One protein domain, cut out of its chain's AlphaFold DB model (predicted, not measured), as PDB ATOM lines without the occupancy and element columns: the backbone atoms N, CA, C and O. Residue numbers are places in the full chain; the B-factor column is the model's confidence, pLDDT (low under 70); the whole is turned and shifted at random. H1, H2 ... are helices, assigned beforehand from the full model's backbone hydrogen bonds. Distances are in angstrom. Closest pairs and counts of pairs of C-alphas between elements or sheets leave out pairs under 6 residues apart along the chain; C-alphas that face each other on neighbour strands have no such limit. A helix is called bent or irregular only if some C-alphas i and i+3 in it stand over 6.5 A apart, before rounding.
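Overview. This is residues 17 to 37, 55 to 104, 111 to 140 and 167 to 283 of the 667 residues of the protein "ClpP protease-like protein" of Undibacterium pigrum (UniProt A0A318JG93). Two up-and-down helix bundles stand next to each other with little contact: H8, H7 and H6a in one, H1 to H4 in the other. Short H5 crosses H7. The printed part has 218 residues with eight named helices, H1 to H8 along the chain, and is all helix. The whole is only just compact, close to loose: the radius of gyration of the C-alphas is 20.2 A, and the C-alphas span 63 by 48 by 29 A along their three main axes.

Arrangement. Start at H8, residues 251 to 283, irregular with C-alphas 274 and 277 7.1 A apart. It forms a hairpin with H7, residues 212 to 242, at a shallow tilt of 14 degrees; their closest C-alphas, Ala 254 and Ala 241, are 4.8 A apart. H6, residues 178 to 207, was assigned as one helix by its hydrogen bonds but is bent, with C-alphas 190 and 193 6.9 A apart. Its arm H6a, residues 178 to 190, touches H7, closest at C-alphas Gly 190 and Trp 230, 4.6 A; arm H6b, residues 193 to 207, touches residues 215 to 229 of H7 alone, closest at C-alphas Val 194 and Val 226, 5.9 A. H5, residues 167 to 173, touches residues 232 to 240 of H7 alone at a steep tilt of 62 degrees, closest at C-alphas Trp 172 and Gly 236, 4.0 A. H4, residues 111 to 140, is close to H6a but not clearly touching, C-alphas Met 126 and Trp 183 being closest at 8.0 A. H4 touches H3, residues 78 to 104, closest at C-alphas Phe 129 and Lys 85, 5.9 A. H1, residues 17 to 37, touches H2, residues 55 to 71, closest at C-alphas Asn 25 and Asn 65, 5.4 A. O i to N i+4 pairs are within hydrogen-bond range throughout H1, H3, H5 and H7, and in 12 of 13 for H2, 25 of 26 for H4, 6 of 9 for H6a, 10 of 11 for H6b and 27 of 29 for H8.

Along the chain. Find C-alpha 251 at (9.327, 24.231, 18.130); H8 runs 44.3 A to C-alpha 283 at (-14.616, -6.452, -3.052). H7 spans 44.7 A and H4 42.3 A.

Size, cuts and confidence. The printed part has three cuts: across the first, C-alphas 37 and 55 are 11.5 A apart; across the second, C-alphas 104 and 111 are 13.1 A apart; across the third, C-alphas 140 and 167 are 25.2 A apart. Of the links printed whole, none is long. Look for pLDDT under 70 in 66 residues, among them 88 to 104 and 111 to 124.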
ATOM      1  N   MET A  17     -17.076  22.955  33.934       72.44
ATOM      2  CA  MET A  17     -16.019  22.006  33.559       72.44
ATOM      3  C   MET A  17     -14.953  21.793  34.648       72.44
ATOM      4  O   MET A  17     -14.484  20.676  34.837       72.44
ATOM      5  N   ILE A  18     -14.564  22.843  35.385       75.00
ATOM      6  CA  ILE A  18     -13.593  22.731  36.488       75.00
ATOM      7  C   ILE A  18     -14.231  21.988  37.663       75.00
ATOM      8  O   ILE A  18     -13.588  21.131  38.263       75.00
ATOM      9  N   LYS A  19     -15.500  22.288  37.976       74.06
ATOM     10  CA  LYS A  19     -16.260  21.563  39.004       74.06
ATOM     11  C   LYS A  19     -16.428  20.092  38.624       74.06
ATOM     12  O   LYS A  19     -16.095  19.235  39.433       74.06
ATOM     13  N   LEU A  20     -16.853  19.820  37.389       77.44
ATOM     14  CA  LEU A  20     -17.013  18.469  36.855       77.44
ATOM     15  C   LEU A  20     -15.715  17.676  36.988       77.44
ATOM     16  O   LEU A  20     -15.718  16.643  37.637       77.44
ATOM     17  N   MET A  21     -14.590  18.202  36.495       79.25
ATOM     18  CA  MET A  21     -13.317  17.485  36.588       79.25
ATOM     19  C   MET A  21     -12.826  17.310  38.025       79.25
ATOM     20  O   MET A  21     -12.224  16.288  38.333       79.25
ATOM     21  N   ARG A  22     -13.092  18.250  38.942       74.62
ATOM     22  CA  ARG A  22     -12.794  18.038  40.370       74.62
ATOM     23  C   ARG A  22     -13.596  16.871  40.943       74.62
ATOM     24  O   ARG A  22     -13.003  16.029  41.607       74.62
ATOM     25  N   TYR A  23     -14.893  16.793  40.652       74.38
ATOM     26  CA  TYR A  23     -15.725  15.667  41.074       74.38
ATOM     27  C   TYR A  23     -15.306  14.361  40.396       74.38
ATOM     28  O   TYR A  23     -15.178  13.359  41.081       74.38
ATOM     29  N   THR A  24     -14.994  14.369  39.098       74.44
ATOM     30  CA  THR A  24     -14.501  13.189  38.373       74.44
ATOM     31  C   THR A  24     -13.196  12.663  38.971       74.44
ATOM     32  O   THR A  24     -13.109  11.477  39.256       74.44
ATOM     33  N   ASN A  25     -12.206  13.523  39.239       74.00
ATOM     34  CA  ASN A  25     -10.950  13.095  39.874       74.00
ATOM     35  C   ASN A  25     -11.169  12.576  41.303       74.00
ATOM     36  O   ASN A  25     -10.517  11.621  41.711       74.00
ATOM     37  N   LEU A  26     -12.085  13.188  42.062       74.12
ATOM     38  CA  LEU A  26     -12.432  12.742  43.412       74.12
ATOM     39  C   LEU A  26     -13.135  11.376  43.394       74.12
ATOM     40  O   LEU A  26     -12.761  10.488  44.151       74.12
ATOM     41  N   ILE A  27     -14.113  11.192  42.505       72.38
ATOM     42  CA  ILE A  27     -14.833   9.927  42.323       72.38
ATOM     43  C   ILE A  27     -13.868   8.831  41.869       72.38
ATOM     44  O   ILE A  27     -13.907   7.737  42.416       72.38
ATOM     45  N   LEU A  28     -12.962   9.125  40.929       67.56
ATOM     46  CA  LEU A  28     -11.942   8.173  40.487       67.56
ATOM     47  C   LEU A  28     -10.974   7.803  41.618       67.56
ATOM     48  O   LEU A  28     -10.633   6.634  41.739       67.56
ATOM     49  N   LEU A  29     -10.576   8.746  42.482       66.88
ATOM     50  CA  LEU A  29      -9.767   8.440  43.672       66.88
ATOM     51  C   LEU A  29     -10.496   7.508  44.643       66.88
ATOM     52  O   LEU A  29      -9.900   6.547  45.123       66.88
ATOM     53  N   VAL A  30     -11.780   7.765  44.906       68.81
ATOM     54  CA  VAL A  30     -12.604   6.922  45.787       68.81
ATOM     55  C   VAL A  30     -12.798   5.535  45.176       68.81
ATOM     56  O   VAL A  30     -12.581   4.533  45.850       68.81
ATOM     57  N   PHE A  31     -13.136   5.461  43.888       65.19
ATOM     58  CA  PHE A  31     -13.346   4.205  43.174       65.19
ATOM     59  C   PHE A  31     -12.068   3.364  43.106       65.19
ATOM     60  O   PHE A  31     -12.107   2.166  43.360       65.19
ATOM     61  N   VAL A  32     -10.919   3.993  42.840       61.97
ATOM     62  CA  VAL A  32      -9.610   3.326  42.874       61.97
ATOM     63  C   VAL A  32      -9.280   2.860  44.288       61.97
ATOM     64  O   VAL A  32      -8.796   1.744  44.440       61.97
ATOM     65  N   GLY A  33      -9.584   3.645  45.324       57.09
ATOM     66  CA  GLY A  33      -9.432   3.222  46.720       57.09
ATOM     67  C   GLY A  33     -10.246   1.965  47.049       57.09
ATOM     68  O   GLY A  33      -9.704   1.013  47.607       57.09
ATOM     69  N   PHE A  34     -11.511   1.913  46.622       60.47
ATOM     70  CA  PHE A  34     -12.375   0.736  46.784       60.47
ATOM     71  C   PHE A  34     -11.903  -0.469  45.966       60.47
ATOM     72  O   PHE A  34     -11.813  -1.569  46.505       60.47
ATOM     73  N   ALA A  35     -11.551  -0.274  44.692       53.91
ATOM     74  CA  ALA A  35     -11.018  -1.335  43.840       53.91
ATOM     75  C   ALA A  35      -9.699  -1.896  44.394       53.91
ATOM     76  O   ALA A  35      -9.465  -3.096  44.337       53.91
ATOM     77  N   THR A  36      -8.866  -1.044  44.996       52.53
ATOM     78  CA  THR A  36      -7.616  -1.449  45.652       52.53
ATOM     79  C   THR A  36      -7.888  -2.308  46.883       52.53
ATOM     80  O   THR A  36      -7.299  -3.376  47.017       52.53
ATOM     81  N   LEU A  37      -8.808  -1.883  47.756       54.25
ATOM     82  CA  LEU A  37      -9.218  -2.660  48.931       54.25
ATOM     83  C   LEU A  37      -9.825  -4.014  48.533       54.25
ATOM     84  O   LEU A  37      -9.515  -5.029  49.151       54.25
ATOM     85  N   VAL A  55       0.864  -2.844  43.330       51.75
ATOM     86  CA  VAL A  55       1.262  -1.703  44.180       51.75
ATOM     87  C   VAL A  55       1.813  -0.544  43.344       51.75
ATOM     88  O   VAL A  55       1.456   0.612  43.578       51.75
ATOM     89  N   PHE A  56       2.629  -0.837  42.328       50.94
ATOM     90  CA  PHE A  56       3.161   0.175  41.416       50.94
ATOM     91  C   PHE A  56       2.056   0.854  40.590       50.94
ATOM     92  O   PHE A  56       2.024   2.084  40.496       50.94
ATOM     93  N   GLY A  57       1.098   0.081  40.064       54.28
ATOM     94  CA  GLY A  57      -0.081   0.607  39.368       54.28
ATOM     95  C   GLY A  57      -0.950   1.501  40.260       54.28
ATOM     96  O   GLY A  57      -1.374   2.574  39.837       54.28
ATOM     97  N   ILE A  58      -1.147   1.120  41.524       56.69
ATOM     98  CA  ILE A  58      -1.921   1.888  42.512       56.69
ATOM     99  C   ILE A  58      -1.249   3.232  42.830       56.69
ATOM    100  O   ILE A  58      -1.910   4.272  42.805       56.69
ATOM    101  N   LEU A  59       0.063   3.243  43.090       52.97
ATOM    102  CA  LEU A  59       0.816   4.470  43.389       52.97
ATOM    103  C   LEU A  59       0.832   5.444  42.198       52.97
ATOM    104  O   LEU A  59       0.680   6.658  42.377       52.97
ATOM    105  N   LEU A  60       0.932   4.913  40.975       56.62
ATOM    106  CA  LEU A  60       0.761   5.679  39.741       56.62
ATOM    107  C   LEU A  60      -0.639   6.309  39.683       56.62
ATOM    108  O   LEU A  60      -0.757   7.530  39.599       56.62
ATOM    109  N   ILE A  61      -1.708   5.523  39.830       57.81
ATOM    110  CA  ILE A  61      -3.093   6.013  39.712       57.81
ATOM    111  C   ILE A  61      -3.454   7.033  40.810       57.81
ATOM    112  O   ILE A  61      -4.137   8.024  40.526       57.81
ATOM    113  N   LEU A  62      -2.973   6.845  42.044       59.00
ATOM    114  CA  LEU A  62      -3.155   7.803  43.140       59.00
ATOM    115  C   LEU A  62      -2.486   9.143  42.814       59.00
ATOM    116  O   LEU A  62      -3.145  10.186  42.846       59.00
ATOM    117  N   SER A  63      -1.207   9.123  42.428       59.78
ATOM    118  CA  SER A  63      -0.470  10.347  42.080       59.78
ATOM    119  C   SER A  63      -1.087  11.087  40.877       59.78
ATOM    120  O   SER A  63      -1.181  12.321  40.892       59.78
ATOM    121  N   PHE A  64      -1.644  10.354  39.905       62.97
ATOM    122  CA  PHE A  64      -2.263  10.916  38.702       62.97
ATOM    123  C   PHE A  64      -3.597  11.628  38.910       62.97
ATOM    124  O   PHE A  64      -3.917  12.510  38.116       62.97
ATOM    125  N   ASN A  65      -4.360  11.301  39.955       65.62
ATOM    126  CA  ASN A  65      -5.637  11.966  40.245       65.62
ATOM    127  C   ASN A  65      -5.517  13.003  41.377       65.62
ATOM    128  O   ASN A  65      -6.217  14.019  41.361       65.62
ATOM    129  N   LEU A  66      -4.567  12.815  42.302       68.06
ATOM    130  CA  LEU A  66      -4.257  13.774  43.368       68.06
ATOM    131  C   LEU A  66      -3.709  15.098  42.820       68.06
ATOM    132  O   LEU A  66      -4.150  16.171  43.238       68.06
ATOM    133  N   VAL A  67      -2.786  15.045  41.852       69.44
ATOM    134  CA  VAL A  67      -2.177  16.256  41.277       69.44
ATOM    135  C   VAL A  67      -3.215  17.129  40.550       69.44
ATOM    136  O   VAL A  67      -3.258  18.332  40.828       69.44
ATOM    137  N   PRO A  68      -4.103  16.593  39.685       69.00
ATOM    138  CA  PRO A  68      -5.201  17.364  39.112       69.00
ATOM    139  C   PRO A  68      -6.227  17.866  40.109       69.00
ATOM    140  O   PRO A  68      -6.608  19.035  40.024       69.00
ATOM    141  N   LEU A  69      -6.638  17.040  41.072       72.12
ATOM    142  CA  LEU A  69      -7.591  17.452  42.098       72.12
ATOM    143  C   LEU A  69      -7.064  18.662  42.884       72.12
ATOM    144  O   LEU A  69      -7.766  19.667  43.031       72.12
ATOM    145  N   TYR A  70      -5.801  18.600  43.316       71.50
ATOM    146  CA  TYR A  70      -5.156  19.667  44.073       71.50
ATOM    147  C   TYR A  70      -4.868  20.901  43.209       71.50
ATOM    148  O   TYR A  70      -5.123  22.031  43.624       71.50
ATOM    149  N   ALA A  71      -4.408  20.728  41.968       73.31
ATOM    150  CA  ALA A  71      -4.154  21.850  41.066       73.31
ATOM    151  C   ALA A  71      -5.447  22.547  40.598       73.31
ATOM    152  O   ALA A  71      -5.435  23.748  40.304       73.31
ATOM    153  N   LEU A  72      -6.587  21.855  40.570       74.50
ATOM    154  CA  LEU A  72      -7.890  22.452  40.266       74.50
ATOM    155  C   LEU A  72      -8.561  23.135  41.481       74.50
ATOM    156  O   LEU A  72      -9.556  23.831  41.271       74.50
ATOM    157  N   SER A  73      -7.979  23.095  42.686       75.56
ATOM    158  CA  SER A  73      -8.439  23.848  43.880       75.56
ATOM    159  C   SER A  73      -8.366  25.379  43.730       75.56
ATOM    160  O   SER A  73      -7.586  25.883  42.926       75.56
ATOM    161  N   SER A  74      -9.173  26.144  44.468       60.69
ATOM    162  CA  SER A  74      -9.280  27.610  44.312       60.69
ATOM    163  C   SER A  74      -7.949  28.361  44.441       60.69
ATOM    164  O   SER A  74      -7.759  29.348  43.734       60.69
ATOM    165  N   ASP A  75      -7.010  27.846  45.236       66.25
ATOM    166  CA  ASP A  75      -5.830  28.597  45.693       66.25
ATOM    167  C   ASP A  75      -4.555  28.258  44.899       66.25
ATOM    168  O   ASP A  75      -3.425  28.533  45.312       66.25
ATOM    169  N   SER A  76      -4.700  27.602  43.744       71.75
ATOM    170  CA  SER A  76      -3.549  27.125  42.981       71.75
ATOM    171  C   SER A  76      -2.850  28.233  42.185       71.75
ATOM    172  O   SER A  76      -3.437  28.946  41.374       71.75
ATOM    173  N   THR A  77      -1.532  28.344  42.372       75.44
ATOM    174  CA  THR A  77      -0.710  29.321  41.646       75.44
ATOM    175  C   THR A  77      -0.506  28.929  40.180       75.44
ATOM    176  O   THR A  77      -0.472  27.747  39.817       75.44
ATOM    177  N   LEU A  78      -0.247  29.919  39.316       71.25
ATOM    178  CA  LEU A  78       0.031  29.698  37.888       71.25
ATOM    179  C   LEU A  78       1.237  28.768  37.645       71.25
ATOM    180  O   LEU A  78       1.340  28.124  36.600       71.25
ATOM    181  N   ARG A  79       2.183  28.719  38.593       70.75
ATOM    182  CA  ARG A  79       3.337  27.810  38.564       70.75
ATOM    183  C   ARG A  79       2.898  26.362  38.819       70.75
ATOM    184  O   ARG A  79       3.264  25.488  38.036       70.75
ATOM    185  N   ARG A  80       2.055  26.124  39.832       71.31
ATOM    186  CA  ARG A  80       1.494  24.796  40.155       71.31
ATOM    187  C   ARG A  80       0.583  24.263  39.047       71.31
ATOM    188  O   ARG A  80       0.685  23.097  38.694       71.31
ATOM    189  N   LEU A  81      -0.234  25.117  38.429       73.31
ATOM    190  CA  LEU A  81      -1.082  24.731  37.290       73.31
ATOM    191  C   LEU A  81      -0.273  24.342  36.048       73.31
ATOM    192  O   LEU A  81      -0.595  23.363  35.380       73.31
ATOM    193  N   ARG A  82       0.804  25.079  35.743       74.75
ATOM    194  CA  ARG A  82       1.712  24.723  34.642       74.75
ATOM    195  C   ARG A  82       2.447  23.412  34.908       74.75
ATOM    196  O   ARG A  82       2.598  22.621  33.981       74.75
ATOM    197  N   PHE A  83       2.865  23.176  36.152       76.06
ATOM    198  CA  PHE A  83       3.434  21.896  36.570       76.06
ATOM    199  C   PHE A  83       2.421  20.756  36.411       76.06
ATOM    200  O   PHE A  83       2.709  19.802  35.703       76.06
ATOM    201  N   ALA A  84       1.209  20.894  36.957       74.31
ATOM    202  CA  ALA A  84       0.159  19.880  36.860       74.31
ATOM    203  C   ALA A  84      -0.237  19.569  35.407       74.31
ATOM    204  O   ALA A  84      -0.430  18.411  35.051       74.31
ATOM    205  N   LYS A  85      -0.272  20.588  34.538       74.88
ATOM    206  CA  LYS A  85      -0.502  20.409  33.097       74.88
ATOM    207  C   LYS A  85       0.616  19.602  32.425       74.88
ATOM    208  O   LYS A  85       0.322  18.729  31.614       74.88
ATOM    209  N   ARG A  86       1.887  19.884  32.746       74.00
ATOM    210  CA  ARG A  86       3.043  19.123  32.231       74.00
ATOM    211  C   ARG A  86       3.056  17.696  32.772       74.00
ATOM    212  O   ARG A  86       3.270  16.769  32.005       74.00
ATOM    213  N   TYR A  87       2.770  17.532  34.058       70.50
ATOM    214  CA  TYR A  87       2.668  16.239  34.718       70.50
ATOM    215  C   TYR A  87       1.587  15.370  34.064       70.50
ATOM    216  O   TYR A  87       1.898  14.278  33.606       70.50
ATOM    217  N   ALA A  88       0.362  15.881  33.891       66.88
ATOM    218  CA  ALA A  88      -0.712  15.151  33.212       66.88
ATOM    219  C   ALA A  88      -0.352  14.768  31.765       66.88
ATOM    220  O   ALA A  88      -0.682  13.676  31.313       66.88
ATOM    221  N   PHE A  89       0.369  15.638  31.050       67.19
ATOM    222  CA  PHE A  89       0.833  15.356  29.691       67.19
ATOM    223  C   PHE A  89       1.873  14.225  29.639       67.19
ATOM    224  O   PHE A  89       1.725  13.300  28.848       67.19
ATOM    225  N   VAL A  90       2.895  14.264  30.501       68.06
ATOM    226  CA  VAL A  90       3.923  13.207  30.583       68.06
ATOM    227  C   VAL A  90       3.305  11.872  31.006       68.06
ATOM    228  O   VAL A  90       3.637  10.830  30.450       68.06
ATOM    229  N   SER A  91       2.357  11.916  31.936       62.28
ATOM    230  CA  SER A  91       1.641  10.740  32.441       62.28
ATOM    231  C   SER A  91       0.825  10.045  31.349       62.28
ATOM    232  O   SER A  91       0.871   8.825  31.222       62.28
ATOM    233  N   LEU A  92       0.133  10.828  30.512       65.75
ATOM    234  CA  LEU A  92      -0.619  10.317  29.365       65.75
ATOM    235  C   LEU A  92       0.301   9.633  28.342       65.75
ATOM    236  O   LEU A  92      -0.040   8.570  27.830       65.75
ATOM    237  N   LEU A  93       1.471  10.219  28.063       64.38
ATOM    238  CA  LEU A  93       2.456   9.625  27.153       64.38
ATOM    239  C   LEU A  93       3.027   8.314  27.700       64.38
ATOM    240  O   LEU A  93       3.156   7.353  26.948       64.38
ATOM    241  N   LEU A  94       3.328   8.259  29.000       62.03
ATOM    242  CA  LEU A  94       3.831   7.048  29.645       62.03
ATOM    243  C   LEU A  94       2.789   5.921  29.609       62.03
ATOM    244  O   LEU A  94       3.122   4.788  29.275       62.03
ATOM    245  N   ALA A  95       1.523   6.233  29.886       61.84
ATOM    246  CA  ALA A  95       0.445   5.252  29.814       61.84
ATOM    247  C   ALA A  95       0.200   4.753  28.382       61.84
ATOM    248  O   ALA A  95       0.002   3.559  28.174       61.84
ATOM    249  N   LEU A  96       0.268   5.644  27.385       60.09
ATOM    250  CA  LEU A  96       0.178   5.258  25.977       60.09
ATOM    251  C   LEU A  96       1.347   4.346  25.573       60.09
ATOM    252  O   LEU A  96       1.127   3.344  24.901       60.09
ATOM    253  N   ALA A  97       2.566   4.651  26.023       60.03
ATOM    254  CA  ALA A  97       3.735   3.808  25.787       60.03
ATOM    255  C   ALA A  97       3.578   2.418  26.425       60.03
ATOM    256  O   ALA A  97       3.842   1.421  25.760       60.03
ATOM    257  N   ILE A  98       3.074   2.336  27.663       58.28
ATOM    258  CA  ILE A  98       2.778   1.056  28.325       58.28
ATOM    259  C   ILE A  98       1.725   0.266  27.537       58.28
ATOM    260  O   ILE A  98       1.918  -0.924  27.313       58.28
ATOM    261  N   MET A  99       0.650   0.908  27.060       56.78
ATOM    262  CA  MET A  99      -0.358   0.229  26.235       56.78
ATOM    263  C   MET A  99       0.217  -0.278  24.909       56.78
ATOM    264  O   MET A  99      -0.105  -1.386  24.491       56.78
ATOM    265  N   ILE A 100       1.090   0.497  24.258       55.97
ATOM    266  CA  ILE A 100       1.762   0.074  23.022       55.97
ATOM    267  C   ILE A 100       2.650  -1.145  23.299       55.97
ATOM    268  O   ILE A 100       2.548  -2.138  22.580       55.97
ATOM    269  N   ILE A 101       3.453  -1.107  24.366       55.09
ATOM    270  CA  ILE A 101       4.327  -2.218  24.775       55.09
ATOM    271  C   ILE A 101       3.495  -3.464  25.114       55.09
ATOM    272  O   ILE A 101       3.802  -4.542  24.616       55.09
ATOM    273  N   ALA A 102       2.401  -3.319  25.866       52.31
ATOM    274  CA  ALA A 102       1.493  -4.419  26.199       52.31
ATOM    275  C   ALA A 102       0.780  -4.995  24.962       52.31
ATOM    276  O   ALA A 102       0.596  -6.201  24.849       52.31
ATOM    277  N   SER A 103       0.416  -4.159  23.983       51.09
ATOM    278  CA  SER A 103      -0.183  -4.645  22.730       51.09
ATOM    279  C   SER A 103       0.821  -5.385  21.829       51.09
ATOM    280  O   SER A 103       0.429  -6.219  20.998       51.09
ATOM    281  N   ALA A 104       2.114  -5.088  22.006       48.59
ATOM    282  CA  ALA A 104       3.225  -5.682  21.276       48.59
ATOM    283  C   ALA A 104       3.778  -6.960  21.933       48.59
ATOM    284  O   ALA A 104       4.343  -7.783  21.218       48.59
ATOM    285  N   MET A 111      -9.366  -7.299  25.170       51.50
ATOM    286  CA  MET A 111      -9.483  -6.001  24.490       51.50
ATOM    287  C   MET A 111     -10.585  -5.091  25.068       51.50
ATOM    288  O   MET A 111     -10.328  -3.897  25.218       51.50
ATOM    289  N   PRO A 112     -11.775  -5.598  25.448       48.06
ATOM    290  CA  PRO A 112     -12.758  -4.868  26.246       48.06
ATOM    291  C   PRO A 112     -12.207  -4.265  27.541       48.06
ATOM    292  O   PRO A 112     -12.533  -3.122  27.853       48.06
ATOM    293  N   ILE A 113     -11.354  -4.985  28.276       51.31
ATOM    294  CA  ILE A 113     -10.753  -4.501  29.525       51.31
ATOM    295  C   ILE A 113      -9.730  -3.412  29.217       51.31
ATOM    296  O   ILE A 113      -9.793  -2.340  29.808       51.31
ATOM    297  N   LEU A 114      -8.837  -3.624  28.248       53.03
ATOM    298  CA  LEU A 114      -7.891  -2.592  27.803       53.03
ATOM    299  C   LEU A 114      -8.604  -1.323  27.318       53.03
ATOM    300  O   LEU A 114      -8.186  -0.213  27.646       53.03
ATOM    301  N   LEU A 115      -9.702  -1.475  26.577       51.66
ATOM    302  CA  LEU A 115     -10.513  -0.363  26.091       51.66
ATOM    303  C   LEU A 115     -11.251   0.336  27.241       51.66
ATOM    304  O   LEU A 115     -11.276   1.564  27.293       51.66
ATOM    305  N   ALA A 116     -11.794  -0.421  28.198       52.97
ATOM    306  CA  ALA A 116     -12.405   0.123  29.405       52.97
ATOM    307  C   ALA A 116     -11.379   0.896  30.241       52.97
ATOM    308  O   ALA A 116     -11.663   2.014  30.656       52.97
ATOM    309  N   LEU A 117     -10.162   0.375  30.411       56.59
ATOM    310  CA  LEU A 117      -9.062   1.074  31.073       56.59
ATOM    311  C   LEU A 117      -8.676   2.347  30.293       56.59
ATOM    312  O   LEU A 117      -8.559   3.420  30.882       56.59
ATOM    313  N   ALA A 118      -8.560   2.285  28.966       56.94
ATOM    314  CA  ALA A 118      -8.258   3.453  28.135       56.94
ATOM    315  C   ALA A 118      -9.352   4.536  28.209       56.94
ATOM    316  O   ALA A 118      -9.039   5.726  28.201       56.94
ATOM    317  N   ILE A 119     -10.625   4.155  28.322       54.94
ATOM    318  CA  ILE A 119     -11.751   5.088  28.461       54.94
ATOM    319  C   ILE A 119     -11.815   5.651  29.883       54.94
ATOM    320  O   ILE A 119     -11.873   6.867  30.057       54.94
ATOM    321  N   VAL A 120     -11.770   4.791  30.902       58.38
ATOM    322  CA  VAL A 120     -11.881   5.170  32.319       58.38
ATOM    323  C   VAL A 120     -10.699   6.026  32.763       58.38
ATOM    324  O   VAL A 120     -10.882   6.930  33.573       58.38
ATOM    325  N   TYR A 121      -9.507   5.803  32.211       62.47
ATOM    326  CA  TYR A 121      -8.311   6.554  32.587       62.47
ATOM    327  C   TYR A 121      -7.918   7.608  31.543       62.47
ATOM    328  O   TYR A 121      -7.717   8.770  31.892       62.47
ATOM    329  N   GLY A 122      -7.895   7.272  30.252       63.12
ATOM    330  CA  GLY A 122      -7.444   8.179  29.187       63.12
ATOM    331  C   GLY A 122      -8.371   9.372  28.935       63.12
ATOM    332  O   GLY A 122      -7.887  10.494  28.739       63.12
ATOM    333  N   LEU A 123      -9.694   9.180  28.990       65.56
ATOM    334  CA  LEU A 123     -10.649  10.269  28.768       65.56
ATOM    335  C   LEU A 123     -10.593  11.312  29.905       65.56
ATOM    336  O   LEU A 123     -10.402  12.493  29.596       65.56
ATOM    337  N   PRO A 124     -10.649  10.945  31.204       68.12
ATOM    338  CA  PRO A 124     -10.443  11.907  32.289       68.12
ATOM    339  C   PRO A 124      -9.080  12.603  32.247       68.12
ATOM    340  O   PRO A 124      -8.999  13.798  32.538       68.12
ATOM    341  N   TRP A 125      -8.010  11.918  31.829       70.94
ATOM    342  CA  TRP A 125      -6.686  12.533  31.664       70.94
ATOM    343  C   TRP A 125      -6.662  13.603  30.570       70.94
ATOM    344  O   TRP A 125      -6.159  14.710  30.794       70.94
ATOM    345  N   MET A 126      -7.265  13.320  29.413       67.88
ATOM    346  CA  MET A 126      -7.417  14.300  28.339       67.88
ATOM    347  C   MET A 126      -8.272  15.496  28.794       67.88
ATOM    348  O   MET A 126      -7.919  16.655  28.558       67.88
ATOM    349  N   LEU A 127      -9.374  15.240  29.503       73.81
ATOM    350  CA  LEU A 127     -10.258  16.288  30.015       73.81
ATOM    351  C   LEU A 127      -9.585  17.152  31.097       73.81
ATOM    352  O   LEU A 127      -9.784  18.369  31.123       73.81
ATOM    353  N   ASN A 128      -8.715  16.571  31.929       73.31
ATOM    354  CA  ASN A 128      -7.912  17.301  32.914       73.31
ATOM    355  C   ASN A 128      -6.956  18.291  32.247       73.31
ATOM    356  O   ASN A 128      -6.842  19.436  32.691       73.31
ATOM    357  N   PHE A 129      -6.321  17.899  31.138       74.00
ATOM    358  CA  PHE A 129      -5.471  18.800  30.360       74.00
ATOM    359  C   PHE A 129      -6.241  20.049  29.901       74.00
ATOM    360  O   PHE A 129      -5.761  21.176  30.067       74.00
ATOM    361  N   PHE A 130      -7.463  19.869  29.389       73.88
ATOM    362  CA  PHE A 130      -8.332  20.982  29.000       73.88
ATOM    363  C   PHE A 130      -8.811  21.809  30.198       73.88
ATOM    364  O   PHE A 130      -8.901  23.036  30.090       73.88
ATOM    365  N   ALA A 131      -9.080  21.177  31.342       78.00
ATOM    366  CA  ALA A 131      -9.470  21.864  32.571       78.00
ATOM    367  C   ALA A 131      -8.353  22.767  33.107       78.00
ATOM    368  O   ALA A 131      -8.620  23.923  33.444       78.00
ATOM    369  N   PHE A 132      -7.098  22.308  33.106       78.19
ATOM    370  CA  PHE A 132      -5.962  23.160  33.467       78.19
ATOM    371  C   PHE A 132      -5.785  24.315  32.496       78.19
ATOM    372  O   PHE A 132      -5.563  25.445  32.917       78.19
ATOM    373  N   ASP A 133      -5.892  24.047  31.198       74.44
ATOM    374  CA  ASP A 133      -5.726  25.060  30.163       74.44
ATOM    375  C   ASP A 133      -6.797  26.155  30.267       74.44
ATOM    376  O   ASP A 133      -6.495  27.347  30.190       74.44
ATOM    377  N   LYS A 134      -8.045  25.757  30.540       78.50
ATOM    378  CA  LYS A 134      -9.142  26.683  30.827       78.50
ATOM    379  C   LYS A 134      -8.884  27.482  32.098       78.50
ATOM    380  O   LYS A 134      -9.019  28.697  32.066       78.50
ATOM    381  N   LYS A 135      -8.460  26.840  33.186       77.44
ATOM    382  CA  LYS A 135      -8.193  27.526  34.452       77.44
ATOM    383  C   LYS A 135      -7.008  28.497  34.372       77.44
ATOM    384  O   LYS A 135      -7.061  29.579  34.941       77.44
ATOM    385  N   ILE A 136      -5.957  28.151  33.624       78.50
ATOM    386  CA  ILE A 136      -4.829  29.053  33.346       78.50
ATOM    387  C   ILE A 136      -5.305  30.268  32.544       78.50
ATOM    388  O   ILE A 136      -4.899  31.384  32.869       78.50
ATOM    389  N   ARG A 137      -6.168  30.072  31.534       75.75
ATOM    390  CA  ARG A 137      -6.808  31.186  30.818       75.75
ATOM    391  C   ARG A 137      -7.655  32.034  31.752       75.75
ATOM    392  O   ARG A 137      -7.430  33.225  31.790       75.75
ATOM    393  N   GLU A 138      -8.541  31.442  32.553       79.06
ATOM    394  CA  GLU A 138      -9.378  32.187  33.505       79.06
ATOM    395  C   GLU A 138      -8.527  33.045  34.460       79.06
ATOM    396  O   GLU A 138      -8.867  34.197  34.699       79.06
ATOM    397  N   ILE A 139      -7.390  32.541  34.959       75.12
ATOM    398  CA  ILE A 139      -6.483  33.327  35.817       75.12
ATOM    399  C   ILE A 139      -5.764  34.432  35.030       75.12
ATOM    400  O   ILE A 139      -5.629  35.540  35.544       75.12
ATOM    401  N   ARG A 140      -5.319  34.168  33.792       74.50
ATOM    402  CA  ARG A 140      -4.694  35.188  32.928       74.50
ATOM    403  C   ARG A 140      -5.679  36.273  32.527       74.50
ATOM    404  O   ARG A 140      -5.376  37.435  32.721       74.50
ATOM    405  N   TYR A 167     -16.021  24.247  12.660       87.31
ATOM    406  CA  TYR A 167     -15.148  23.256  13.303       87.31
ATOM    407  C   TYR A 167     -14.352  22.438  12.277       87.31
ATOM    408  O   TYR A 167     -13.122  22.393  12.339       87.31
ATOM    409  N   LEU A 168     -15.029  21.824  11.301       90.50
ATOM    410  CA  LEU A 168     -14.356  21.011  10.280       90.50
ATOM    411  C   LEU A 168     -13.360  21.853   9.472       90.50
ATOM    412  O   LEU A 168     -12.212  21.437   9.283       90.50
ATOM    413  N   LEU A 169     -13.765  23.062   9.065       92.44
ATOM    414  CA  LEU A 169     -12.913  23.995   8.327       92.44
ATOM    415  C   LEU A 169     -11.774  24.560   9.183       92.44
ATOM    416  O   LEU A 169     -10.653  24.653   8.694       92.44
ATOM    417  N   ALA A 170     -12.013  24.898  10.451       90.44
ATOM    418  CA  ALA A 170     -10.983  25.406  11.358       90.44
ATOM    419  C   ALA A 170      -9.942  24.332  11.670       90.44
ATOM    420  O   ALA A 170      -8.756  24.645  11.768       90.44
ATOM    421  N   HIS A 171     -10.338  23.060  11.793       94.44
ATOM    422  CA  HIS A 171      -9.353  21.991  11.904       94.44
ATOM    423  C   HIS A 171      -8.563  21.854  10.606       94.44
ATOM    424  O   HIS A 171      -7.339  21.936  10.646       94.44
ATOM    425  N   TRP A 172      -9.251  21.726   9.467       95.06
ATOM    426  CA  TRP A 172      -8.620  21.568   8.156       95.06
ATOM    427  C   TRP A 172      -7.644  22.701   7.838       95.06
ATOM    428  O   TRP A 172      -6.567  22.459   7.306       95.06
ATOM    429  N   ARG A 173      -7.973  23.949   8.186       94.00
ATOM    430  CA  ARG A 173      -7.097  25.120   8.015       94.00
ATOM    431  C   ARG A 173      -5.943  25.159   9.020       94.00
ATOM    432  O   ARG A 173      -4.997  25.911   8.816       94.00
ATOM    433  N   GLY A 174      -5.982  24.344  10.074       92.69
ATOM    434  CA  GLY A 174      -4.999  24.332  11.155       92.69
ATOM    435  C   GLY A 174      -5.219  25.430  12.197       92.69
ATOM    436  O   GLY A 174      -4.306  25.742  12.961       92.69
ATOM    437  N   ASP A 175      -6.402  26.043  12.249       89.94
ATOM    438  CA  ASP A 175      -6.767  27.132  13.171       89.94
ATOM    439  C   ASP A 175      -6.934  26.655  14.617       89.94
ATOM    440  O   ASP A 175      -6.765  27.417  15.568       89.94
ATOM    441  N   MET A 176      -7.160  25.355  14.803       89.62
ATOM    442  CA  MET A 176      -7.251  24.745  16.122       89.62
ATOM    443  C   MET A 176      -5.898  24.629  16.825       89.62
ATOM    444  O   MET A 176      -4.841  24.500  16.201       89.62
ATOM    445  N   SER A 177      -5.939  24.619  18.160       87.62
ATOM    446  CA  SER A 177      -4.777  24.326  19.001       87.62
ATOM    447  C   SER A 177      -4.219  22.934  18.703       87.62
ATOM    448  O   SER A 177      -5.003  21.988  18.587       87.62
ATOM    449  N   LEU A 178      -2.892  22.791  18.724       81.56
ATOM    450  CA  LEU A 178      -2.212  21.521  18.461       81.56
ATOM    451  C   LEU A 178      -2.733  20.366  19.332       81.56
ATOM    452  O   LEU A 178      -2.954  19.279  18.824       81.56
ATOM    453  N   ALA A 179      -3.024  20.611  20.613       79.06
ATOM    454  CA  ALA A 179      -3.550  19.577  21.508       79.06
ATOM    455  C   ALA A 179      -4.912  19.014  21.055       79.06
ATOM    456  O   ALA A 179      -5.100  17.803  21.053       79.06
ATOM    457  N   ARG A 180      -5.853  19.878  20.643       84.25
ATOM    458  CA  ARG A 180      -7.153  19.439  20.098       84.25
ATOM    459  C   ARG A 180      -6.973  18.697  18.776       84.25
ATOM    460  O   ARG A 180      -7.529  17.620  18.604       84.25
ATOM    461  N   SER A 181      -6.164  19.257  17.879       88.06
ATOM    462  CA  SER A 181      -5.871  18.654  16.579       88.06
ATOM    463  C   SER A 181      -5.227  17.273  16.713       88.06
ATOM    464  O   SER A 181      -5.580  16.378  15.962       88.06
ATOM    465  N   TYR A 182      -4.318  17.091  17.672       83.62
ATOM    466  CA  TYR A 182      -3.586  15.841  17.871       83.62
ATOM    467  C   TYR A 182      -4.447  14.776  18.558       83.62
ATOM    468  O   TYR A 182      -4.662  13.706  17.999       83.62
ATOM    469  N   TRP A 183      -4.977  15.069  19.749       81.75
ATOM    470  CA  TRP A 183      -5.646  14.057  20.573       81.75
ATOM    471  C   TRP A 183      -7.063  13.738  20.100       81.75
ATOM    472  O   TRP A 183      -7.441  12.572  20.032       81.75
ATOM    473  N   ILE A 184      -7.844  14.767  19.765       83.44
ATOM    474  CA  ILE A 184      -9.250  14.583  19.400       83.44
ATOM    475  C   ILE A 184      -9.344  14.216  17.925       83.44
ATOM    476  O   ILE A 184      -9.861  13.160  17.584       83.44
ATOM    477  N   ASN A 185      -8.831  15.070  17.042       90.25
ATOM    478  CA  ASN A 185      -9.057  14.874  15.611       90.25
ATOM    479  C   ASN A 185      -8.098  13.827  15.025       90.25
ATOM    480  O   ASN A 185      -8.547  12.924  14.330       90.25
ATOM    481  N   GLY A 186      -6.804  13.898  15.347       83.62
ATOM    482  CA  GLY A 186      -5.785  12.973  14.848       83.62
ATOM    483  C   GLY A 186      -5.935  11.553  15.395       83.62
ATOM    484  O   GLY A 186      -6.174  10.616  14.631       83.62
ATOM    485  N   LEU A 187      -5.795  11.397  16.714       80.31
ATOM    486  CA  LEU A 187      -5.797  10.090  17.371       80.31
ATOM    487  C   LEU A 187      -7.211   9.516  17.517       80.31
ATOM    488  O   LEU A 187      -7.491   8.436  17.002       80.31
ATOM    489  N   PHE A 188      -8.112  10.216  18.213       78.81
ATOM    490  CA  PHE A 188      -9.430   9.654  18.507       78.81
ATOM    491  C   PHE A 188     -10.295   9.517  17.250       78.81
ATOM    492  O   PHE A 188     -10.705   8.408  16.930       78.81
ATOM    493  N   ILE A 189     -10.543  10.601  16.511       81.88
ATOM    494  CA  ILE A 189     -11.387  10.546  15.307       81.88
ATOM    495  C   ILE A 189     -10.657   9.817  14.175       81.88
ATOM    496  O   ILE A 189     -11.194   8.864  13.622       81.88
ATOM    497  N   GLY A 190      -9.431  10.238  13.850       80.31
ATOM    498  CA  GLY A 190      -8.701   9.740  12.685       80.31
ATOM    499  C   GLY A 190      -8.244   8.283  12.777       80.31
ATOM    500  O   GLY A 190      -8.101   7.657  11.733       80.31
ATOM    501  N   HIS A 191      -8.017   7.733  13.977       76.88
ATOM    502  CA  HIS A 191      -7.527   6.355  14.135       76.88
ATOM    503  C   HIS A 191      -8.500   5.460  14.916       76.88
ATOM    504  O   HIS A 191      -8.864   4.390  14.432       76.88
ATOM    505  N   ILE A 192      -8.941   5.874  16.110       72.25
ATOM    506  CA  ILE A 192      -9.700   4.994  17.019       72.25
ATOM    507  C   ILE A 192     -11.160   4.838  16.576       72.25
ATOM    508  O   ILE A 192     -11.613   3.731  16.300       72.25
ATOM    509  N   PHE A 193     -11.903   5.942  16.491       73.31
ATOM    510  CA  PHE A 193     -13.336   5.948  16.197       73.31
ATOM    511  C   PHE A 193     -13.636   5.343  14.824       73.31
ATOM    512  O   PHE A 193     -14.552   4.537  14.667       73.31
ATOM    513  N   VAL A 194     -12.818   5.700  13.840       71.75
ATOM    514  CA  VAL A 194     -12.897   5.185  12.476       71.75
ATOM    515  C   VAL A 194     -12.643   3.672  12.427       71.75
ATOM    516  O   VAL A 194     -13.448   2.947  11.844       71.75
ATOM    517  N   GLY A 195     -11.600   3.174  13.104       67.12
ATOM    518  CA  GLY A 195     -11.329   1.735  13.194       67.12
ATOM    519  C   GLY A 195     -12.447   0.956  13.897       67.12
ATOM    520  O   GLY A 195     -12.870  -0.091  13.412       67.12
ATOM    521  N   MET A 196     -12.987   1.499  14.997       70.25
ATOM    522  CA  MET A 196     -14.123   0.906  15.716       70.25
ATOM    523  C   MET A 196     -15.384   0.842  14.851       70.25
ATOM    524  O   MET A 196     -16.077  -0.173  14.848       70.25
ATOM    525  N   THR A 197     -15.674   1.910  14.104       68.75
ATOM    526  CA  THR A 197     -16.851   1.974  13.229       68.75
ATOM    527  C   THR A 197     -16.752   0.947  12.103       68.75
ATOM    528  O   THR A 197     -17.737   0.276  11.818       68.75
ATOM    529  N   GLY A 198     -15.565   0.770  11.510       67.81
ATOM    530  CA  GLY A 198     -15.328  -0.258  10.494       67.81
ATOM    531  C   GLY A 198     -15.567  -1.677  11.020       67.81
ATOM    532  O   GLY A 198     -16.326  -2.433  10.417       67.81
ATOM    533  N   ALA A 199     -14.998  -2.015  12.183       66.62
ATOM    534  CA  ALA A 199     -15.187  -3.328  12.808       66.62
ATOM    535  C   ALA A 199     -16.655  -3.593  13.191       66.62
ATOM    536  O   ALA A 199     -17.186  -4.678  12.952       66.62
ATOM    537  N   PHE A 200     -17.331  -2.586  13.750       70.69
ATOM    538  CA  PHE A 200     -18.744  -2.669  14.115       70.69
ATOM    539  C   PHE A 200     -19.644  -2.863  12.889       70.69
ATOM    540  O   PHE A 200     -20.511  -3.737  12.891       70.69
ATOM    541  N   LEU A 201     -19.419  -2.081  11.828       69.69
ATOM    542  CA  LEU A 201     -20.197  -2.172  10.596       69.69
ATOM    543  C   LEU A 201     -19.991  -3.524   9.904       69.69
ATOM    544  O   LEU A 201     -20.971  -4.128   9.477       69.69
ATOM    545  N   GLY A 202     -18.754  -4.030   9.859       67.88
ATOM    546  CA  GLY A 202     -18.451  -5.367   9.342       67.88
ATOM    547  C   GLY A 202     -19.242  -6.461  10.065       67.88
ATOM    548  O   GLY A 202     -19.936  -7.243   9.418       67.88
ATOM    549  N   GLY A 203     -19.233  -6.449  11.402       68.00
ATOM    550  CA  GLY A 203     -19.957  -7.439  12.208       68.00
ATOM    551  C   GLY A 203     -21.485  -7.362  12.093       68.00
ATOM    552  O   GLY A 203     -22.160  -8.387  12.196       68.00
ATOM    553  N   ILE A 204     -22.057  -6.171  11.869       71.75
ATOM    554  CA  ILE A 204     -23.495  -6.027  11.582       71.75
ATOM    555  C   ILE A 204     -23.822  -6.574  10.199       71.75
ATOM    556  O   ILE A 204     -24.780  -7.331  10.052       71.75
ATOM    557  N   LEU A 205     -23.047  -6.183   9.188       71.81
ATOM    558  CA  LEU A 205     -23.305  -6.547   7.800       71.81
ATOM    559  C   LEU A 205     -23.227  -8.062   7.596       71.81
ATOM    560  O   LEU A 205     -24.128  -8.638   6.990       71.81
ATOM    561  N   GLU A 206     -22.234  -8.716   8.191       67.56
ATOM    562  CA  GLU A 206     -22.113 -10.178   8.189       67.56
ATOM    563  C   GLU A 206     -23.375 -10.875   8.733       67.56
ATOM    564  O   GLU A 206     -23.829 -11.874   8.179       67.56
ATOM    565  N   LYS A 207     -24.012 -10.300   9.762       72.50
ATOM    566  CA  LYS A 207     -25.219 -10.856  10.402       72.50
ATOM    567  C   LYS A 207     -26.538 -10.398   9.780       72.50
ATOM    568  O   LYS A 207     -27.590 -10.932  10.116       72.50
ATOM    569  N   SER A 208     -26.510  -9.404   8.898       74.38
ATOM    570  CA  SER A 208     -27.710  -8.716   8.391       74.38
ATOM    571  C   SER A 208     -28.494  -9.487   7.321       74.38
ATOM    572  O   SER A 208     -29.486  -8.979   6.804       74.38
ATOM    573  N   GLY A 209     -28.039 -10.684   6.933       77.12
ATOM    574  CA  GLY A 209     -28.606 -11.453   5.819       77.12
ATOM    575  C   GLY A 209     -28.373 -10.829   4.433       77.12
ATOM    576  O   GLY A 209     -28.692 -11.457   3.425       77.12
ATOM    577  N   ALA A 210     -27.781  -9.630   4.361       86.62
ATOM    578  CA  ALA A 210     -27.503  -8.900   3.127       86.62
ATOM    579  C   ALA A 210     -26.651  -9.721   2.153       86.62
ATOM    580  O   ALA A 210     -25.749 -10.445   2.579       86.62
ATOM    581  N   SER A 211     -26.915  -9.617   0.847       88.81
ATOM    582  CA  SER A 211     -26.138 -10.325  -0.180       88.81
ATOM    583  C   SER A 211     -24.656  -9.947  -0.121       88.81
ATOM    584  O   SER A 211     -24.292  -8.847   0.311       88.81
ATOM    585  N   LEU A 212     -23.781 -10.853  -0.570       89.44
ATOM    586  CA  LEU A 212     -22.334 -10.616  -0.556       89.44
ATOM    587  C   LEU A 212     -21.960  -9.344  -1.337       89.44
ATOM    588  O   LEU A 212     -21.064  -8.605  -0.933       89.44
ATOM    589  N   ARG A 213     -22.717  -9.023  -2.391       91.31
ATOM    590  CA  ARG A 213     -22.581  -7.790  -3.172       91.31
ATOM    591  C   ARG A 213     -22.845  -6.518  -2.372       91.31
ATOM    592  O   ARG A 213     -22.081  -5.559  -2.475       91.31
ATOM    593  N   VAL A 214     -23.904  -6.504  -1.558       89.06
ATOM    594  CA  VAL A 214     -24.233  -5.364  -0.686       89.06
ATOM    595  C   VAL A 214     -23.160  -5.186   0.382       89.06
ATOM    596  O   VAL A 214     -22.744  -4.059   0.656       89.06
ATOM    597  N   ILE A 215     -22.671  -6.291   0.949       88.88
ATOM    598  CA  ILE A 215     -21.584  -6.270   1.932       88.88
ATOM    599  C   ILE A 215     -20.315  -5.700   1.293       88.88
ATOM    600  O   ILE A 215     -19.742  -4.756   1.831       88.88
ATOM    601  N   ALA A 216     -19.927  -6.186   0.112       90.31
ATOM    602  CA  ALA A 216     -18.757  -5.702  -0.613       90.31
ATOM    603  C   ALA A 216     -18.836  -4.197  -0.925       90.31
ATOM    604  O   ALA A 216     -17.904  -3.448  -0.628       90.31
ATOM    605  N   GLY A 217     -19.976  -3.727  -1.446       90.50
ATOM    606  CA  GLY A 217     -20.201  -2.302  -1.704       90.50
ATOM    607  C   GLY A 217     -20.144  -1.452  -0.430       90.50
ATOM    608  O   GLY A 217     -19.552  -0.373  -0.424       90.50
ATOM    609  N   SER A 218     -20.695  -1.963   0.673       87.50
ATOM    610  CA  SER A 218     -20.669  -1.284   1.973       87.50
ATOM    611  C   SER A 218     -19.258  -1.210   2.560       87.50
ATOM    612  O   SER A 218     -18.885  -0.178   3.115       87.50
ATOM    613  N   VAL A 219     -18.448  -2.261   2.395       85.94
ATOM    614  CA  VAL A 219     -17.038  -2.272   2.807       85.94
ATOM    615  C   VAL A 219     -16.244  -1.230   2.018       85.94
ATOM    616  O   VAL A 219     -15.549  -0.419   2.627       85.94
ATOM    617  N   ILE A 220     -16.402  -1.162   0.693       90.25
ATOM    618  CA  ILE A 220     -15.746  -0.137  -0.141       90.25
ATOM    619  C   ILE A 220     -16.157   1.270   0.299       90.25
ATOM    620  O   ILE A 220     -15.298   2.125   0.526       90.25
ATOM    621  N   LEU A 221     -17.461   1.513   0.466       88.88
ATOM    622  CA  LEU A 221     -17.970   2.802   0.931       88.88
ATOM    623  C   LEU A 221     -17.391   3.166   2.305       88.88
ATOM    624  O   LEU A 221     -17.001   4.314   2.524       88.88
ATOM    625  N   SER A 222     -17.291   2.189   3.209       84.75
ATOM    626  CA  SER A 222     -16.698   2.392   4.529       84.75
ATOM    627  C   SER A 222     -15.232   2.813   4.424       84.75
ATOM    628  O   SER A 222     -14.866   3.819   5.029       84.75
ATOM    629  N   TYR A 223     -14.426   2.154   3.580       87.44
ATOM    630  CA  TYR A 223     -13.037   2.542   3.327       87.44
ATOM    631  C   TYR A 223     -12.939   3.970   2.780       87.44
ATOM    632  O   TYR A 223     -12.137   4.757   3.280       87.44
ATOM    633  N   CYS A 224     -13.789   4.355   1.823       89.75
ATOM    634  CA  CYS A 224     -13.820   5.725   1.302       89.75
ATOM    635  C   CYS A 224     -14.087   6.758   2.410       89.75
ATOM    636  O   CYS A 224     -13.367   7.750   2.523       89.75
ATOM    637  N   ILE A 225     -15.088   6.515   3.262       87.75
ATOM    638  CA  ILE A 225     -15.430   7.407   4.380       87.75
ATOM    639  C   ILE A 225     -14.275   7.481   5.389       87.75
ATOM    640  O   ILE A 225     -13.873   8.575   5.790       87.75
ATOM    641  N   VAL A 226     -13.713   6.328   5.759       84.62
ATOM    642  CA  VAL A 226     -12.549   6.196   6.649       84.62
ATOM    643  C   VAL A 226     -11.381   7.039   6.141       84.62
ATOM    644  O   VAL A 226     -10.821   7.835   6.899       84.62
ATOM    645  N   TYR A 227     -11.049   6.934   4.854       90.31
ATOM    646  CA  TYR A 227      -9.934   7.664   4.260       90.31
ATOM    647  C   TYR A 227     -10.174   9.167   4.156       90.31
ATOM    648  O   TYR A 227      -9.247   9.943   4.391       90.31
ATOM    649  N   LEU A 228     -11.405   9.600   3.877       92.56
ATOM    650  CA  LEU A 228     -11.756  11.023   3.872       92.56
ATOM    651  C   LEU A 228     -11.632  11.641   5.271       92.56
ATOM    652  O   LEU A 228     -11.063  12.726   5.419       92.56
ATOM    653  N   ILE A 229     -12.112  10.942   6.306       90.94
ATOM    654  CA  ILE A 229     -11.996  11.391   7.702       90.94
ATOM    655  C   ILE A 229     -10.528  11.410   8.140       90.94
ATOM    656  O   ILE A 229     -10.077  12.383   8.751       90.94
ATOM    657  N   TRP A 230      -9.768  10.367   7.804       90.62
ATOM    658  CA  TRP A 230      -8.348  10.287   8.130       90.62
ATOM    659  C   TRP A 230      -7.545  11.398   7.441       90.62
ATOM    660  O   TRP A 230      -6.758  12.081   8.098       90.62
ATOM    661  N   LEU A 231      -7.795  11.659   6.153       94.38
ATOM    662  CA  LEU A 231      -7.158  12.747   5.411       94.38
ATOM    663  C   LEU A 231      -7.463  14.103   6.054       94.38
ATOM    664  O   LEU A 231      -6.553  14.907   6.274       94.38
ATOM    665  N   TRP A 232      -8.731  14.343   6.402       95.75
ATOM    666  CA  TRP A 232      -9.148  15.546   7.120       95.75
ATOM    667  C   TRP A 232      -8.381  15.730   8.436       95.75
ATOM    668  O   TRP A 232      -7.850  16.816   8.691       95.75
ATOM    669  N   ALA A 233      -8.270  14.663   9.229       92.88
ATOM    670  CA  ALA A 233      -7.578  14.669  10.510       92.88
ATOM    671  C   ALA A 233      -6.068  14.928  10.367       92.88
ATOM    672  O   ALA A 233      -5.499  15.747  11.094       92.88
ATOM    673  N   MET A 234      -5.403  14.259   9.420       93.88
ATOM    674  CA  MET A 234      -3.952  14.377   9.244       93.88
ATOM    675  C   MET A 234      -3.547  15.737   8.674       93.88
ATOM    676  O   MET A 234      -2.605  16.356   9.171       93.88
ATOM    677  N   VAL A 235      -4.276  16.252   7.678       96.75
ATOM    678  CA  VAL A 235      -4.000  17.575   7.092       96.75
ATOM    679  C   VAL A 235      -4.226  18.681   8.120       96.75
ATOM    680  O   VAL A 235      -3.395  19.588   8.250       96.75
ATOM    681  N   GLY A 236      -5.321  18.606   8.882       96.44
ATOM    682  CA  GLY A 236      -5.596  19.575   9.935       96.44
ATOM    683  C   GLY A 236      -4.556  19.535  11.056       96.44
ATOM    684  O   GLY A 236      -4.107  20.586  11.526       96.44
ATOM    685  N   LEU A 237      -4.097  18.339  11.442       94.19
ATOM    686  CA  LEU A 237      -3.007  18.165  12.401       94.19
ATOM    687  C   LEU A 237      -1.682  18.741  11.885       94.19
ATOM    688  O   LEU A 237      -1.061  19.538  12.590       94.19
ATOM    689  N   ALA A 238      -1.282  18.426  10.653       95.00
ATOM    690  CA  ALA A 238      -0.047  18.931  10.056       95.00
ATOM    691  C   ALA A 238      -0.021  20.469   9.990       95.00
ATOM    692  O   ALA A 238       0.958  21.103  10.393       95.00
ATOM    693  N   ARG A 239      -1.127  21.088   9.553       96.44
ATOM    694  CA  ARG A 239      -1.267  22.555   9.486       96.44
ATOM    695  C   ARG A 239      -1.303  23.199  10.872       96.44
ATOM    696  O   ARG A 239      -0.703  24.253  11.078       96.44
ATOM    697  N   SER A 240      -1.969  22.564  11.839       93.69
ATOM    698  CA  SER A 240      -1.993  23.012  13.236       93.69
ATOM    699  C   SER A 240      -0.603  22.942  13.884       93.69
ATOM    700  O   SER A 240      -0.225  23.864  14.609       93.69
ATOM    701  N   ALA A 241       0.183  21.904  13.574       92.06
ATOM    702  CA  ALA A 241       1.570  21.763  14.012       92.06
ATOM    703  C   ALA A 241       2.479  22.831  13.383       92.06
ATOM    704  O   ALA A 241       3.219  23.493  14.107       92.06
ATOM    705  N   ALA A 242       2.354  23.087  12.074       92.75
ATOM    706  CA  ALA A 242       3.122  24.126  11.379       92.75
ATOM    707  C   ALA A 242       2.893  25.532  11.971       92.75
ATOM    708  O   ALA A 242       3.824  26.318  12.116       92.75
ATOM    709  N   ARG A 243       1.655  25.836  12.381       91.38
ATOM    710  CA  ARG A 243       1.282  27.114  13.019       91.38
ATOM    711  C   ARG A 243       1.493  27.132  14.537       91.38
ATOM    712  O   ARG A 243       1.124  28.100  15.196       91.38
ATOM    713  N   HIS A 244       2.032  26.069  15.136       88.69
ATOM    714  CA  HIS A 244       2.148  25.993  16.592       88.69
ATOM    715  C   HIS A 244       3.154  27.012  17.139       88.69
ATOM    716  O   HIS A 244       2.872  27.662  18.145       88.69
ATOM    717  N   GLN A 245       4.284  27.198  16.449       86.69
ATOM    718  CA  GLN A 245       5.329  28.142  16.857       86.69
ATOM    719  C   GLN A 245       4.862  29.598  16.763       86.69
ATOM    720  O   GLN A 245       5.046  30.356  17.712       86.69
ATOM    721  N   SER A 246       4.163  29.975  15.683       83.88
ATOM    722  CA  SER A 246       3.635  31.339  15.511       83.88
ATOM    723  C   SER A 246       2.579  31.723  16.553       83.88
ATOM    724  O   SER A 246       2.321  32.902  16.770       83.88
ATOM    725  N   ARG A 247       1.998  30.738  17.250       83.88
ATOM    726  CA  ARG A 247       1.072  30.927  18.382       83.88
ATOM    727  C   ARG A 247       1.771  30.908  19.749       83.88
ATOM    728  O   ARG A 247       1.100  30.774  20.771       83.88
ATOM    729  N   GLY A 248       3.103  30.983  19.778       81.06
ATOM    730  CA  GLY A 248       3.914  30.930  21.001       81.06
ATOM    731  C   GLY A 248       4.145  29.517  21.554       81.06
ATOM    732  O   GLY A 248       4.461  29.359  22.734       81.06
ATOM    733  N   GLY A 249       3.933  28.480  20.738       77.75
ATOM    734  CA  GLY A 249       4.179  27.078  21.078       77.75
ATOM    735  C   GLY A 249       5.641  26.644  20.915       77.75
ATOM    736  O   GLY A 249       6.457  27.348  20.328       77.75
ATOM    737  N   SER A 250       5.984  25.457  21.425       86.06
ATOM    738  CA  SER A 250       7.352  24.918  21.341       86.06
ATOM    739  C   SER A 250       7.665  24.389  19.939       86.06
ATOM    740  O   SER A 250       6.893  23.609  19.382       86.06
ATOM    741  N   ALA A 251       8.837  24.746  19.407       84.12
ATOM    742  CA  ALA A 251       9.327  24.231  18.130       84.12
ATOM    743  C   ALA A 251       9.500  22.707  18.130       84.12
ATOM    744  O   ALA A 251       9.044  22.041  17.204       84.12
ATOM    745  N   LEU A 252      10.058  22.145  19.208       78.25
ATOM    746  CA  LEU A 252      10.235  20.699  19.358       78.25
ATOM    747  C   LEU A 252       8.894  19.954  19.279       78.25
ATOM    748  O   LEU A 252       8.775  18.964  18.567       78.25
ATOM    749  N   VAL A 253       7.863  20.454  19.967       78.00
ATOM    750  CA  VAL A 253       6.526  19.834  19.964       78.00
ATOM    751  C   VAL A 253       5.885  19.894  18.574       78.00
ATOM    752  O   VAL A 253       5.231  18.939  18.162       78.00
ATOM    753  N   ALA A 254       6.088  20.988  17.836       81.12
ATOM    754  CA  ALA A 254       5.626  21.107  16.455       81.12
ATOM    755  C   ALA A 254       6.295  20.066  15.540       81.12
ATOM    756  O   ALA A 254       5.599  19.385  14.789       81.12
ATOM    757  N   VAL A 255       7.620  19.907  15.649       82.50
ATOM    758  CA  VAL A 255       8.394  18.927  14.869       82.50
ATOM    759  C   VAL A 255       7.955  17.501  15.195       82.50
ATOM    760  O   VAL A 255       7.643  16.744  14.282       82.50
ATOM    761  N   LEU A 256       7.843  17.140  16.476       80.56
ATOM    762  CA  LEU A 256       7.389  15.806  16.884       80.56
ATOM    763  C   LEU A 256       5.979  15.489  16.363       80.56
ATOM    764  O   LEU A 256       5.728  14.379  15.895       80.56
ATOM    765  N   ALA A 257       5.065  16.465  16.384       81.62
ATOM    766  CA  ALA A 257       3.734  16.296  15.811       81.62
ATOM    767  C   ALA A 257       3.784  16.096  14.286       81.62
ATOM    768  O   ALA A 257       3.096  15.215  13.773       81.62
ATOM    769  N   GLN A 258       4.618  16.844  13.558       84.12
ATOM    770  CA  GLN A 258       4.793  16.643  12.113       84.12
ATOM    771  C   GLN A 258       5.412  15.280  11.783       84.12
ATOM    772  O   GLN A 258       4.917  14.596  10.890       84.12
ATOM    773  N   LEU A 259       6.426  14.846  12.536       78.62
ATOM    774  CA  LEU A 259       7.013  13.513  12.390       78.62
ATOM    775  C   LEU A 259       5.968  12.421  12.629       78.62
ATOM    776  O   LEU A 259       5.888  11.481  11.846       78.62
ATOM    777  N   SER A 260       5.117  12.565  13.651       82.44
ATOM    778  CA  SER A 260       4.039  11.601  13.906       82.44
ATOM    779  C   SER A 260       3.037  11.508  12.751       82.44
ATOM    780  O   SER A 260       2.626  10.406  12.405       82.44
ATOM    781  N   VAL A 261       2.710  12.632  12.095       85.12
ATOM    782  CA  VAL A 261       1.873  12.623  10.884       85.12
ATOM    783  C   VAL A 261       2.587  11.878   9.758       85.12
ATOM    784  O   VAL A 261       1.970  11.045   9.101       85.12
ATOM    785  N   GLY A 262       3.887  12.126   9.563       75.75
ATOM    786  CA  GLY A 262       4.707  11.405   8.588       75.75
ATOM    787  C   GLY A 262       4.710   9.891   8.822       75.75
ATOM    788  O   GLY A 262       4.466   9.127   7.890       75.75
ATOM    789  N   PHE A 263       4.893   9.450  10.071       80.56
ATOM    790  CA  PHE A 263       4.813   8.034  10.438       80.56
ATOM    791  C   PHE A 263       3.412   7.450  10.228       80.56
ATOM    792  O   PHE A 263       3.294   6.353   9.687       80.56
ATOM    793  N   SER A 264       2.347   8.174  10.587       81.19
ATOM    794  CA  SER A 264       0.968   7.743  10.323       81.19
ATOM    795  C   SER A 264       0.697   7.574   8.827       81.19
ATOM    796  O   SER A 264       0.094   6.576   8.433       81.19
ATOM    797  N   ILE A 265       1.164   8.503   7.985       85.00
ATOM    798  CA  ILE A 265       1.052   8.393   6.523       85.00
ATOM    799  C   ILE A 265       1.807   7.158   6.032       85.00
ATOM    800  O   ILE A 265       1.237   6.366   5.288       85.00
ATOM    801  N   LEU A 266       3.050   6.956   6.479       80.62
ATOM    802  CA  LEU A 266       3.853   5.801   6.083       80.62
ATOM    803  C   LEU A 266       3.167   4.477   6.448       80.62
ATOM    804  O   LEU A 266       3.052   3.597   5.600       80.62
ATOM    805  N   ILE A 267       2.659   4.347   7.679       80.25
ATOM    806  CA  ILE A 267       1.935   3.149   8.134       80.25
ATOM    807  C   ILE A 267       0.703   2.891   7.262       80.25
ATOM    808  O   ILE A 267       0.453   1.750   6.872       80.25
ATOM    809  N   ILE A 268      -0.066   3.936   6.948       83.06
ATOM    810  CA  ILE A 268      -1.261   3.814   6.110       83.06
ATOM    811  C   ILE A 268      -0.903   3.426   4.679       83.06
ATOM    812  O   ILE A 268      -1.536   2.528   4.141       83.06
ATOM    813  N   VAL A 269       0.131   4.022   4.086       81.12
ATOM    814  CA  VAL A 269       0.608   3.659   2.745       81.12
ATOM    815  C   VAL A 269       1.043   2.193   2.712       81.12
ATOM    816  O   VAL A 269       0.590   1.438   1.858       81.12
ATOM    817  N   VAL A 270       1.845   1.750   3.684       79.12
ATOM    818  CA  VAL A 270       2.284   0.349   3.783       79.12
ATOM    819  C   VAL A 270       1.090  -0.603   3.921       79.12
ATOM    820  O   VAL A 270       1.049  -1.628   3.244       79.12
ATOM    821  N   ARG A 271       0.092  -0.273   4.754       82.50
ATOM    822  CA  ARG A 271      -1.140  -1.075   4.893       82.50
ATOM    823  C   ARG A 271      -2.001  -1.059   3.634       82.50
ATOM    824  O   ARG A 271      -2.611  -2.071   3.299       82.50
ATOM    825  N   LEU A 272      -2.065   0.078   2.949       84.88
ATOM    826  CA  LEU A 272      -2.829   0.232   1.724       84.88
ATOM    827  C   LEU A 272      -2.290  -0.715   0.649       84.88
ATOM    828  O   LEU A 272      -3.064  -1.484   0.092       84.88
ATOM    829  N   PHE A 273      -0.975  -0.735   0.426       82.81
ATOM    830  CA  PHE A 273      -0.363  -1.596  -0.591       82.81
ATOM    831  C   PHE A 273      -0.335  -3.081  -0.215       82.81
ATOM    832  O   PHE A 273      -0.608  -3.915  -1.071       82.81
ATOM    833  N   ASN A 274      -0.041  -3.421   1.044       79.62
ATOM    834  CA  ASN A 274       0.122  -4.826   1.441       79.62
ATOM    835  C   ASN A 274      -1.186  -5.530   1.822       79.62
ATOM    836  O   ASN A 274      -1.241  -6.753   1.784       79.62
ATOM    837  N   SER A 275      -2.228  -4.787   2.208       81.94
ATOM    838  CA  SER A 275      -3.468  -5.384   2.721       81.94
ATOM    839  C   SER A 275      -4.709  -4.868   2.008       81.94
ATOM    840  O   SER A 275      -5.491  -5.654   1.479       81.94
ATOM    841  N   GLN A 276      -4.908  -3.552   1.951       85.81
ATOM    842  CA  GLN A 276      -6.218  -3.022   1.567       85.81
ATOM    843  C   GLN A 276      -6.453  -2.959   0.061       85.81
ATOM    844  O   GLN A 276      -7.583  -3.161  -0.357       85.81
ATOM    845  N   ILE A 277      -5.435  -2.703  -0.766       89.12
ATOM    846  CA  ILE A 277      -5.586  -2.726  -2.228       89.12
ATOM    847  C   ILE A 277      -6.021  -4.119  -2.706       89.12
ATOM    848  O   ILE A 277      -7.036  -4.180  -3.396       89.12
ATOM    849  N   PRO A 278      -5.355  -5.227  -2.311       90.06
ATOM    850  CA  PRO A 278      -5.825  -6.567  -2.662       90.06
ATOM    851  C   PRO A 278      -7.270  -6.838  -2.218       90.06
ATOM    852  O   PRO A 278      -8.071  -7.349  -2.998       90.06
ATOM    853  N   GLN A 279      -7.638  -6.440  -0.994       89.19
ATOM    854  CA  GLN A 279      -9.011  -6.588  -0.497       89.19
ATOM    855  C   GLN A 279     -10.016  -5.749  -1.299       89.19
ATOM    856  O   GLN A 279     -11.074  -6.241  -1.682       89.19
ATOM    857  N   LEU A 280      -9.703  -4.479  -1.565       90.44
ATOM    858  CA  LEU A 280     -10.564  -3.562  -2.310       90.44
ATOM    859  C   LEU A 280     -10.753  -4.014  -3.756       90.44
ATOM    860  O   LEU A 280     -11.857  -3.880  -4.271       90.44
ATOM    861  N   GLN A 281      -9.716  -4.562  -4.398       91.50
ATOM    862  CA  GLN A 281      -9.825  -5.168  -5.727       91.50
ATOM    863  C   GLN A 281     -10.849  -6.303  -5.716       91.50
ATOM    864  O   GLN A 281     -11.766  -6.314  -6.537       91.50
ATOM    865  N   GLU A 282     -10.744  -7.204  -4.740       90.75
ATOM    866  CA  GLU A 282     -11.654  -8.336  -4.606       90.75
ATOM    867  C   GLU A 282     -13.095  -7.890  -4.323       90.75
ATOM    868  O   GLU A 282     -14.032  -8.287  -5.018       90.75
ATOM    869  N   PHE A 283     -13.292  -6.997  -3.348       91.38
ATOM    870  CA  PHE A 283     -14.616  -6.452  -3.052       91.38
ATOM    871  C   PHE A 283     -15.192  -5.663  -4.229       91.38
ATOM    872  O   PHE A 283     -16.402  -5.690  -4.440       91.38
TER     873      PHE A 283